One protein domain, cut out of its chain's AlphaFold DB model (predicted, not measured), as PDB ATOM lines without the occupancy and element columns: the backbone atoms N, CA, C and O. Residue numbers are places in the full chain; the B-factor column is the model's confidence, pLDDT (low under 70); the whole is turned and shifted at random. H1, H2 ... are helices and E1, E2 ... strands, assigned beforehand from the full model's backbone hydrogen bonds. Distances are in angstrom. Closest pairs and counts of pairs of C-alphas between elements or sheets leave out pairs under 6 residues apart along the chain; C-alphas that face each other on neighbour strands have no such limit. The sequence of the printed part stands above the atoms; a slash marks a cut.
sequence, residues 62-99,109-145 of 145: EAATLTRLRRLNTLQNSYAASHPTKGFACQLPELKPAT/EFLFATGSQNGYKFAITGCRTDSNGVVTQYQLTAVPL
ATOM      1  N   GLU A  62      41.929 -47.625  12.616       86.44
ATOM      2  CA  GLU A  62      41.289 -46.696  13.561       86.44
ATOM      3  C   GLU A  62      40.501 -45.592  12.839       86.44
ATOM      4  O   GLU A  62      39.340 -45.340  13.158       86.44
ATOM      5  N   ALA A  63      41.068 -45.011  11.778       88.56
ATOM      6  CA  ALA A  63      40.383 -44.008  10.962       88.56
ATOM      7  C   ALA A  63      39.097 -44.549  10.304       88.56
ATOM      8  O   ALA A  63      38.067 -43.863  10.262       88.56
ATOM      9  N   ALA A  64      39.126 -45.798   9.826       87.25
ATOM     10  CA  ALA A  64      37.951 -46.456   9.264       87.25
ATOM     11  C   ALA A  64      36.893 -46.699  10.352       87.25
ATOM     12  O   ALA A  64      35.719 -46.399  10.144       87.25
ATOM     13  N   THR A  65      37.304 -47.156  11.537       90.62
ATOM     14  CA  THR A  65      36.432 -47.360  12.702       90.62
ATOM     15  C   THR A  65      35.770 -46.061  13.165       90.62
ATOM     16  O   THR A  65      34.558 -46.033  13.379       90.62
ATOM     17  N   LEU A  66      36.511 -44.954  13.242       91.31
ATOM     18  CA  LEU A  66      35.952 -43.636  13.565       91.31
ATOM     19  C   LEU A  66      34.924 -43.185  12.524       91.31
ATOM     20  O   LEU A  66      33.861 -42.665  12.871       91.31
ATOM     21  N   THR A  67      35.207 -43.426  11.244       90.88
ATOM     22  CA  THR A  67      34.257 -43.150  10.160       90.88
ATOM     23  C   THR A  67      32.972 -43.967  10.330       90.88
ATOM     24  O   THR A  67      31.877 -43.429  10.161       90.88
ATOM     25  N   ARG A  68      33.072 -45.236  10.753       90.31
ATOM     26  CA  ARG A  68      31.904 -46.069  11.083       90.31
ATOM     27  C   ARG A  68      31.116 -45.531  12.273       90.31
ATOM     28  O   ARG A  68      29.897 -45.442  12.179       90.31
ATOM     29  N   LEU A  69      31.781 -45.126  13.355       92.69
ATOM     30  CA  LEU A  69      31.113 -44.539  14.523       92.69
ATOM     31  C   LEU A  69      30.331 -43.273  14.154       92.69
ATOM     32  O   LEU A  69      29.179 -43.122  14.558       92.69
ATOM     33  N   ARG A  70      30.915 -42.395  13.330       93.25
ATOM     34  CA  ARG A  70      30.217 -41.209  12.806       93.25
ATOM     35  C   ARG A  70      28.997 -41.597  11.979       93.25
ATOM     36  O   ARG A  70      27.929 -41.033  12.188       93.25
ATOM     37  N   ARG A  71      29.131 -42.594  11.098       91.56
ATOM     38  CA  ARG A  71      28.009 -43.103  10.298       91.56
ATOM     39  C   ARG A  71      26.890 -43.676  11.171       91.56
ATOM     40  O   ARG A  71      25.729 -43.386  10.908       91.56
ATOM     41  N   LEU A  72      27.220 -44.443  12.214       92.38
ATOM     42  CA  LEU A  72      26.238 -44.970  13.170       92.38
ATOM     43  C   LEU A  72      25.509 -43.849  13.915       92.38
ATOM     44  O   LEU A  72      24.297 -43.926  14.076       92.38
ATOM     45  N   ASN A  73      26.210 -42.784  14.303       94.25
ATOM     46  CA  ASN A  73      25.582 -41.608  14.905       94.25
ATOM     47  C   ASN A  73      24.613 -40.915  13.922       94.25
ATOM     48  O   ASN A  73      23.472 -40.617  14.260       94.25
ATOM     49  N   THR A  74      25.010 -40.739  12.658       93.38
ATOM     50  CA  THR A  74      24.099 -40.208  11.630       93.38
ATOM     51  C   THR A  74      22.859 -41.090  11.451       93.38
ATOM     52  O   THR A  74      21.748 -40.568  11.349       93.38
ATOM     53  N   LEU A  75      23.026 -42.417  11.463       92.31
ATOM     54  CA  LEU A  75      21.909 -43.361  11.391       92.31
ATOM     55  C   LEU A  75      20.989 -43.254  12.611       92.31
ATOM     56  O   LEU A  75      19.775 -43.250  12.429       92.31
ATOM     57  N   GLN A  76      21.534 -43.073  13.817       94.19
ATOM     58  CA  GLN A  76      20.745 -42.839  15.032       94.19
ATOM     59  C   GLN A  76      19.855 -41.608  14.901       94.19
ATOM     60  O   GLN A  76      18.667 -41.675  15.207       94.19
ATOM     61  N   ASN A  77      20.392 -40.509  14.369       93.88
ATOM     62  CA  ASN A  77      19.599 -39.303  14.136       93.88
ATOM     63  C   ASN A  77      18.484 -39.546  13.107       93.88
ATOM     64  O   ASN A  77      17.351 -39.120  13.319       93.88
ATOM     65  N   SER A  78      18.770 -40.271  12.019       92.50
ATOM     66  CA  SER A  78      17.747 -40.622  11.022       92.50
ATOM     67  C   SER A  78      16.680 -41.581  11.566       92.50
ATOM     68  O   SER A  78      15.498 -41.458  11.236       92.50
ATOM     69  N   TYR A  79      17.072 -42.507  12.444       93.19
ATOM     70  CA  TYR A  79      16.163 -43.432  13.106       93.19
ATOM     71  C   TYR A  79      15.241 -42.676  14.064       93.19
ATOM     72  O   TYR A  79      14.027 -42.820  13.969       93.19
ATOM     73  N   ALA A  80      15.791 -41.796  14.905       93.81
ATOM     74  CA  ALA A  80      15.006 -40.985  15.832       93.81
ATOM     75  C   ALA A  80      14.029 -40.049  15.110       93.81
ATOM     76  O   ALA A  80      12.881 -39.916  15.530       93.81
ATOM     77  N   ALA A  81      14.445 -39.459  13.985       92.88
ATOM     78  CA  ALA A  81      13.568 -38.634  13.158       92.88
ATOM     79  C   ALA A  81      12.402 -39.429  12.540       92.88
ATOM     80  O   ALA A  81      11.305 -38.896  12.397       92.88
ATOM     81  N   SER A  82      12.621 -40.699  12.182       92.69
ATOM     82  CA  SER A  82      11.579 -41.573  11.620       92.69
ATOM     83  C   SER A  82      10.743 -42.300  12.681       92.69
ATOM     84  O   SER A  82       9.632 -42.734  12.384       92.69
ATOM     85  N   HIS A  83      11.236 -42.396  13.919       92.81
ATOM     86  CA  HIS A  83      10.589 -43.093  15.032       92.81
ATOM     87  C   HIS A  83      10.444 -42.183  16.265       92.81
ATOM     88  O   HIS A  83      10.994 -42.490  17.326       92.81
ATOM     89  N   PRO A  84       9.662 -41.089  16.186       90.38
ATOM     90  CA  PRO A  84       9.552 -40.108  17.272       90.38
ATOM     91  C   PRO A  84       8.999 -40.691  18.583       90.38
ATOM     92  O   PRO A  84       9.290 -40.172  19.654       90.38
ATOM     93  N   THR A  85       8.238 -41.788  18.523       92.06
ATOM     94  CA  THR A  85       7.710 -42.493  19.705       92.06
ATOM     95  C   THR A  85       8.693 -43.484  20.328       92.06
ATOM     96  O   THR A  85       8.450 -43.949  21.437       92.06
ATOM     97  N   LYS A  86       9.787 -43.833  19.637       92.25
ATOM     98  CA  LYS A  86      10.839 -44.721  20.159       92.25
ATOM     99  C   LYS A  86      12.122 -43.970  20.499       92.25
ATOM    100  O   LYS A  86      12.817 -44.368  21.427       92.25
ATOM    101  N   GLY A  87      12.423 -42.885  19.787       94.19
ATOM    102  CA  GLY A  87      13.669 -42.141  19.941       94.19
ATOM    103  C   GLY A  87      14.824 -42.855  19.245       94.19
ATOM    104  O   GLY A  87      14.677 -43.314  18.114       94.19
ATOM    105  N   PHE A  88      15.981 -42.937  19.898       95.75
ATOM    106  CA  PHE A  88      17.157 -43.615  19.343       95.75
ATOM    107  C   PHE A  88      17.026 -45.145  19.363       95.75
ATOM    108  O   PHE A  88      16.343 -45.716  20.211       95.75
ATOM    109  N   ALA A  89      17.726 -45.825  18.454       94.31
ATOM    110  CA  ALA A  89      17.784 -47.281  18.460       94.31
ATOM    111  C   ALA A  89      18.703 -47.797  19.574       94.31
ATOM    112  O   ALA A  89      19.716 -47.169  19.906       94.31
ATOM    113  N   CYS A  90      18.388 -48.984  20.096       93.94
ATOM    114  CA  CYS A  90      19.188 -49.648  21.127       93.94
ATOM    115  C   CYS A  90      19.936 -50.875  20.622       93.94
ATOM    116  O   CYS A  90      20.806 -51.390  21.326       93.94
ATOM    117  N   GLN A  91      19.644 -51.333  19.407       91.56
ATOM    118  CA  GLN A  91      20.344 -52.453  18.796       91.56
ATOM    119  C   GLN A  91      20.884 -52.067  17.417       91.56
ATOM    120  O   GLN A  91      20.212 -51.411  16.629       91.56
ATOM    121  N   LEU A  92      22.110 -52.503  17.098       90.44
ATOM    122  CA  LEU A  92      22.739 -52.223  15.797       90.44
ATOM    123  C   LEU A  92      21.861 -52.618  14.593       90.44
ATOM    124  O   LEU A  92      21.792 -51.828  13.653       90.44
ATOM    125  N   PRO A  93      21.188 -53.788  14.586       89.88
ATOM    126  CA  PRO A  93      20.345 -54.194  13.462       89.88
ATOM    127  C   PRO A  93      19.196 -53.225  13.152       89.88
ATOM    128  O   PRO A  93      18.795 -53.125  11.996       89.88
ATOM    129  N   GLU A  94      18.692 -52.486  14.146       89.62
ATOM    130  CA  GLU A  94      17.613 -51.499  13.967       89.62
ATOM    131  C   GLU A  94      18.065 -50.292  13.134       89.62
ATOM    132  O   GLU A  94      17.247 -49.634  12.498       89.62
ATOM    133  N   LEU A  95      19.374 -50.028  13.098       88.75
ATOM    134  CA  LEU A  95      19.979 -48.963  12.303       88.75
ATOM    135  C   LEU A  95      20.296 -49.385  10.868       88.75
ATOM    136  O   LEU A  95      20.865 -48.586  10.120       88.75
ATOM    137  N   LYS A  96      19.979 -50.626  10.470       85.38
ATOM    138  CA  LYS A  96      20.225 -51.090   9.104       85.38
ATOM    139  C   LYS A  96      19.424 -50.204   8.138       85.38
ATOM    140  O   LYS A  96      18.195 -50.221   8.185       85.38
ATOM    141  N   PRO A  97      20.084 -49.450   7.240       73.81
ATOM    142  CA  PRO A  97      19.360 -48.646   6.272       73.81
ATOM    143  C   PRO A  97      18.564 -49.563   5.339       73.81
ATOM    144  O   PRO A  97      19.059 -50.611   4.908       73.81
ATOM    145  N   ALA A  98      17.338 -49.154   5.012       67.25
ATOM    146  CA  ALA A  98      16.555 -49.789   3.966       67.25
ATOM    147  C   ALA A  98      17.293 -49.585   2.635       67.25
ATOM    148  O   ALA A  98      17.294 -48.498   2.064       67.25
ATOM    149  N   THR A  99      18.009 -50.608   2.175       61.97
ATOM    150  CA  THR A  99      18.681 -50.556   0.875       61.97
ATOM    151  C   THR A  99      17.632 -50.524  -0.222       61.97
ATOM    152  O   THR A  99      16.751 -51.387  -0.237       61.97
ATOM    153  N   GLU A 109      26.978 -54.439   5.869       78.38
ATOM    154  CA  GLU A 109      26.064 -55.538   6.189       78.38
ATOM    155  C   GLU A 109      26.617 -56.436   7.291       78.38
ATOM    156  O   GLU A 109      25.895 -56.765   8.231       78.38
ATOM    157  N   PHE A 110      27.914 -56.741   7.235       76.06
ATOM    158  CA  PHE A 110      28.593 -57.483   8.294       76.06
ATOM    159  C   PHE A 110      28.572 -56.746   9.636       76.06
ATOM    160  O   PHE A 110      28.405 -57.387  10.673       76.06
ATOM    161  N   LEU A 111      28.675 -55.412   9.633       86.38
ATOM    162  CA  LEU A 111      28.616 -54.604  10.850       86.38
ATOM    163  C   LEU A 111      27.232 -54.693  11.497       86.38
ATOM    164  O   LEU A 111      27.142 -54.901  12.702       86.38
ATOM    165  N   PHE A 112      26.157 -54.603  10.715       85.44
ATOM    166  CA  PHE A 112      24.797 -54.711  11.253       85.44
ATOM    167  C   PHE A 112      24.409 -56.143  11.635       85.44
ATOM    168  O   PHE A 112      23.597 -56.322  12.537       85.44
ATOM    169  N   ALA A 113      24.981 -57.157  10.979       81.38
ATOM    170  CA  ALA A 113      24.694 -58.561  11.269       81.38
ATOM    171  C   ALA A 113      25.488 -59.107  12.467       81.38
ATOM    172  O   ALA A 113      24.945 -59.844  13.284       81.38
ATOM    173  N   THR A 114      26.773 -58.764  12.571       81.50
ATOM    174  CA  THR A 114      27.697 -59.360  13.557       81.50
ATOM    175  C   THR A 114      28.156 -58.380  14.632       81.50
ATOM    176  O   THR A 114      28.734 -58.793  15.636       81.50
ATOM    177  N   GLY A 115      27.948 -57.076  14.427       85.88
ATOM    178  CA  GLY A 115      28.534 -56.037  15.270       85.88
ATOM    179  C   GLY A 115      30.056 -55.966  15.161       85.88
ATOM    180  O   GLY A 115      30.689 -55.407  16.043       85.88
ATOM    181  N   SER A 116      30.675 -56.546  14.130       88.31
ATOM    182  CA  SER A 116      32.130 -56.575  13.965       88.31
ATOM    183  C   SER A 116      32.541 -56.134  12.567       88.31
ATOM    184  O   SER A 116      31.920 -56.513  11.572       88.31
ATOM    185  N   GLN A 117      33.597 -55.325  12.487       86.88
ATOM    186  CA  GLN A 117      34.226 -54.957  11.224       86.88
ATOM    187  C   GLN A 117      35.672 -54.494  11.445       86.88
ATOM    188  O   GLN A 117      35.973 -53.825  12.429       86.88
ATOM    189  N   ASN A 118      36.571 -54.805  10.505       85.88
ATOM    190  CA  ASN A 118      37.952 -54.297  10.471       85.88
ATOM    191  C   ASN A 118      38.786 -54.555  11.748       85.88
ATOM    192  O   ASN A 118      39.702 -53.787  12.045       85.88
ATOM    193  N   GLY A 119      38.482 -55.626  12.493       87.12
ATOM    194  CA  GLY A 119      39.147 -55.954  13.760       87.12
ATOM    195  C   GLY A 119      38.603 -55.194  14.973       87.12
ATOM    196  O   GLY A 119      39.259 -55.154  16.005       87.12
ATOM    197  N   TYR A 120      37.422 -54.583  14.856       89.56
ATOM    198  CA  TYR A 120      36.728 -53.902  15.945       89.56
ATOM    199  C   TYR A 120      35.325 -54.467  16.134       89.56
ATOM    200  O   TYR A 120      34.635 -54.784  15.165       89.56
ATOM    201  N   LYS A 121      34.885 -54.524  17.392       91.62
ATOM    202  CA  LYS A 121      33.513 -54.821  17.792       91.62
ATOM    203  C   LYS A 121      32.777 -53.533  18.134       91.62
ATOM    204  O   LYS A 121      33.199 -52.786  19.013       91.62
ATOM    205  N   PHE A 122      31.672 -53.302  17.446       93.50
ATOM    206  CA  PHE A 122      30.770 -52.180  17.613       93.50
ATOM    207  C   PHE A 122      29.571 -52.590  18.464       93.50
ATOM    208  O   PHE A 122      28.967 -53.640  18.242       93.50
ATOM    209  N   ALA A 123      29.204 -51.742  19.417       93.44
ATOM    210  CA  ALA A 123      28.011 -51.941  20.227       93.44
ATOM    211  C   ALA A 123      27.335 -50.609  20.563       93.44
ATOM    212  O   ALA A 123      28.009 -49.610  20.844       93.44
ATOM    213  N   ILE A 124      26.000 -50.627  20.570       94.69
ATOM    214  CA  ILE A 124      25.181 -49.613  21.233       94.69
ATOM    215  C   ILE A 124      24.975 -50.082  22.669       94.69
ATOM    216  O   ILE A 124      24.572 -51.217  22.915       94.69
ATOM    217  N   THR A 125      25.297 -49.216  23.616       94.38
ATOM    218  CA  THR A 125      25.180 -49.470  25.053       94.38
ATOM    219  C   THR A 125      24.607 -48.235  25.741       94.38
ATOM    220  O   THR A 125      24.401 -47.204  25.100       94.38
ATOM    221  N   GLY A 126      24.309 -48.327  27.038       93.62
ATOM    222  CA  GLY A 126      23.903 -47.158  27.823       93.62
ATOM    223  C   GLY A 126      22.563 -46.545  27.411       93.62
ATOM    224  O   GLY A 126      22.348 -45.361  27.653       93.62
ATOM    225  N   CYS A 127      21.672 -47.327  26.795       94.38
ATOM    226  CA  CYS A 127      20.332 -46.861  26.467       94.38
ATOM    227  C   CYS A 127      19.564 -46.439  27.719       94.38
ATOM    228  O   CYS A 127      19.424 -47.231  28.655       94.38
ATOM    229  N   ARG A 128      19.035 -45.212  27.720       95.12
ATOM    230  CA  ARG A 128      18.099 -44.735  28.746       95.12
ATOM    231  C   ARG A 128      16.854 -44.148  28.110       95.12
ATOM    232  O   ARG A 128      16.943 -43.415  27.124       95.12
ATOM    233  N   THR A 129      15.717 -44.463  28.712       95.38
ATOM    234  CA  THR A 129      14.405 -43.967  28.307       95.38
ATOM    235  C   THR A 129      13.939 -42.830  29.209       95.38
ATOM    236  O   THR A 129      14.307 -42.772  30.384       95.38
ATOM    237  N   ASP A 130      13.127 -41.931  28.664       93.44
ATOM    238  CA  ASP A 130      12.395 -40.931  29.437       93.44
ATOM    239  C   ASP A 130      11.138 -41.526  30.112       93.44
ATOM    240  O   ASP A 130      10.890 -42.735  30.065       93.44
ATOM    241  N   SER A 131      10.327 -40.670  30.744       92.88
ATOM    242  CA  SER A 131       9.064 -41.060  31.389       92.88
ATOM    243  C   SER A 131       8.012 -41.614  30.421       92.88
ATOM    244  O   SER A 131       7.067 -42.260  30.863       92.88
ATOM    245  N   ASN A 132       8.168 -41.367  29.120       90.50
ATOM    246  CA  ASN A 132       7.263 -41.816  28.066       90.50
ATOM    247  C   ASN A 132       7.770 -43.097  27.379       90.50
ATOM    248  O   ASN A 132       7.133 -43.582  26.446       90.50
ATOM    249  N   GLY A 133       8.904 -43.650  27.826       91.00
ATOM    250  CA  GLY A 133       9.525 -44.834  27.234       91.00
ATOM    251  C   GLY A 133      10.361 -44.549  25.980       91.00
ATOM    252  O   GLY A 133      10.793 -45.491  25.320       91.00
ATOM    253  N   VAL A 134      10.620 -43.278  25.655       94.69
ATOM    254  CA  VAL A 134      11.402 -42.855  24.485       94.69
ATOM    255  C   VAL A 134      12.887 -42.888  24.826       94.69
ATOM    256  O   VAL A 134      13.313 -42.306  25.825       94.69
ATOM    257  N   VAL A 135      13.706 -43.537  24.000       95.94
ATOM    258  CA  VAL A 135      15.162 -43.604  24.188       95.94
ATOM    259  C   VAL A 135      15.784 -42.246  23.861       95.94
ATOM    260  O   VAL A 135      15.795 -41.817  22.707       95.94
ATOM    261  N   THR A 136      16.344 -41.580  24.871       94.50
ATOM    262  CA  THR A 136      16.932 -40.229  24.756       94.50
ATOM    263  C   THR A 136      18.451 -40.217  24.883       94.50
ATOM    264  O   THR A 136      19.098 -39.249  24.490       94.50
ATOM    265  N   GLN A 137      19.038 -41.292  25.408       94.19
ATOM    266  CA  GLN A 137      20.482 -41.432  25.567       94.19
ATOM    267  C   GLN A 137      20.941 -42.775  25.025       94.19
ATOM    268  O   GLN A 137      20.265 -43.786  25.204       94.19
ATOM    269  N   TYR A 138      22.109 -42.772  24.394       95.50
ATOM    270  CA  TYR A 138      22.802 -43.965  23.933       95.50
ATOM    271  C   TYR A 138      24.308 -43.701  23.910       95.50
ATOM    272  O   TYR A 138      24.761 -42.556  23.854       95.50
ATOM    273  N   GLN A 139      25.092 -44.773  23.901       95.88
ATOM    274  CA  GLN A 139      26.537 -44.727  23.741       95.88
ATOM    275  C   GLN A 139      26.966 -45.693  22.640       95.88
ATOM    276  O   GLN A 139      26.671 -46.887  22.689       95.88
ATOM    277  N   LEU A 140      27.694 -45.172  21.654       95.12
ATOM    278  CA  LEU A 140      28.354 -45.978  20.633       95.12
ATOM    279  C   LEU A 140      29.772 -46.306  21.084       95.12
ATOM    280  O   LEU A 140      30.541 -45.416  21.444       95.12
ATOM    281  N   THR A 141      30.118 -47.586  21.039       93.44
ATOM    282  CA  THR A 141      31.451 -48.080  21.392       93.44
ATOM    283  C   THR A 141      32.038 -48.860  20.227       93.44
ATOM    284  O   THR A 141      31.310 -49.542  19.504       93.44
ATOM    285  N   ALA A 142      33.353 -48.745  20.042       93.12
ATOM    286  CA  ALA A 142      34.129 -49.598  19.156       93.12
ATOM    287  C   ALA A 142      35.360 -50.083  19.922       93.12
ATOM    288  O   ALA A 142      36.197 -49.278  20.323       93.12
ATOM    289  N   VAL A 143      35.448 -51.390  20.145       90.50
ATOM    290  CA  VAL A 143      36.519 -52.013  20.931       90.50
ATOM    291  C   VAL A 143      37.364 -52.886  20.002       90.50
ATOM    292  O   VAL A 143      36.777 -53.685  19.270       90.50
ATOM    293  N   PRO A 144      38.704 -52.749  19.989       89.44
ATOM    294  CA  PRO A 144      39.571 -53.663  19.250       89.44
ATOM    295  C   PRO A 144      39.348 -55.116  19.693       89.44
ATOM    296  O   PRO A 144      39.216 -55.377  20.890       89.44
ATOM    297  N   LEU A 145      39.294 -56.037  18.731       84.81
ATOM    298  CA  LEU A 145      39.209 -57.484  18.953       84.81
ATOM    299  C   LEU A 145      40.589 -58.129  19.131       84.81
ATOM    300  O   LEU A 145      41.571 -57.622  18.538       84.81
TER     301      LEU A 145
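Overview. This is residues 62 to 99 and 109 to 145 of the 145 residues of an uncharacterized protein of Acidobacteriales bacterium 13_2_20CM_55_8 (UniProt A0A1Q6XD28). A long two-stranded hairpin, E1 and E2, makes a narrow wall with the helices along one side of it and the other side bare. The long helix H1 runs lengthwise beside it, nearer to E2, and the two short helices H2 and H3 sit near E1. The printed part has 75 residues, with three named helices and two named strands in the order H1, H2, H3, E1, E2; the sheet's order is E1 - E2, antiparallel, and the class is mixed, helices and strands. The whole is compact, with a radius of gyration of the C-alphas of 12.4 A, and its C-alphas span 38 by 27 by 19 A along the three main axes.

Along the chain. Strand E1 is residues 120 to 129 and measures 27.4 A from first to last C-alpha; C-alpha 120 is at (36.728, -53.902, 15.945). Strand E2, residues 135 to 144, measures 26.9 A and ends with C-alpha 144 at (39.571, -53.663, 19.250). Helix H1, residues 62 to 82, measures 30.2 A and begins with C-alpha 62 at (41.289, -46.696, 13.561). Helix H2 is residues 92 to 95, 5.5 A long, and helix H3 is residues 109 to 114, 8.5 A long.

Arrangement. E1 and E2 form a hairpin of antiparallel neighbour strands, with 162 degrees between their N-to-C directions. N 123 and O 141 are 3.0 A apart, and N 139 and O 125 are 2.8 A apart, both within hydrogen-bond range. Just before E1, residues 116 to 117 pair with residues 120 to 121 of E1, antiparallel. The closest C-alphas of H1 and E2 are those of Leu 69 and Leu 140, 6.9 A apart. Those of H1 and E1 are Thr 65 and Tyr 120, 7.3 A apart. H1 touches H2 with residues 72 to 79 alone, and the closest C-alphas, of Leu 75 and Leu 95, are 6.0 A apart. H2 touches H3, where the closest C-alphas, of Pro 93 and Phe 112, are 5.0 A apart. The closest C-alphas of H2 and E1, of Leu 92 and Ile 124, are 6.5 A apart. H1 and H3 are apart, as are H2 and E2, and H3 and E2. In H1 and H3 every O i to N i+4 pair is within hydrogen-bond range; H2 is too short for such a pair.

Size, cuts and confidence. The two C-alphas farthest apart, of Asn 118 and Ser 131, are 38.0 A from each other. Residues 100 to 108 are not printed, and C-alphas 99 and 109 are 10.4 A apart across this cut, which falls in the link from H2 to H3. Of the links that are printed whole, H3 to E1 and E1 to E2 are tight, and H1 to H2 is short. The mean pLDDT of the printed part is 90.1, with residues 98 to 99 under 70.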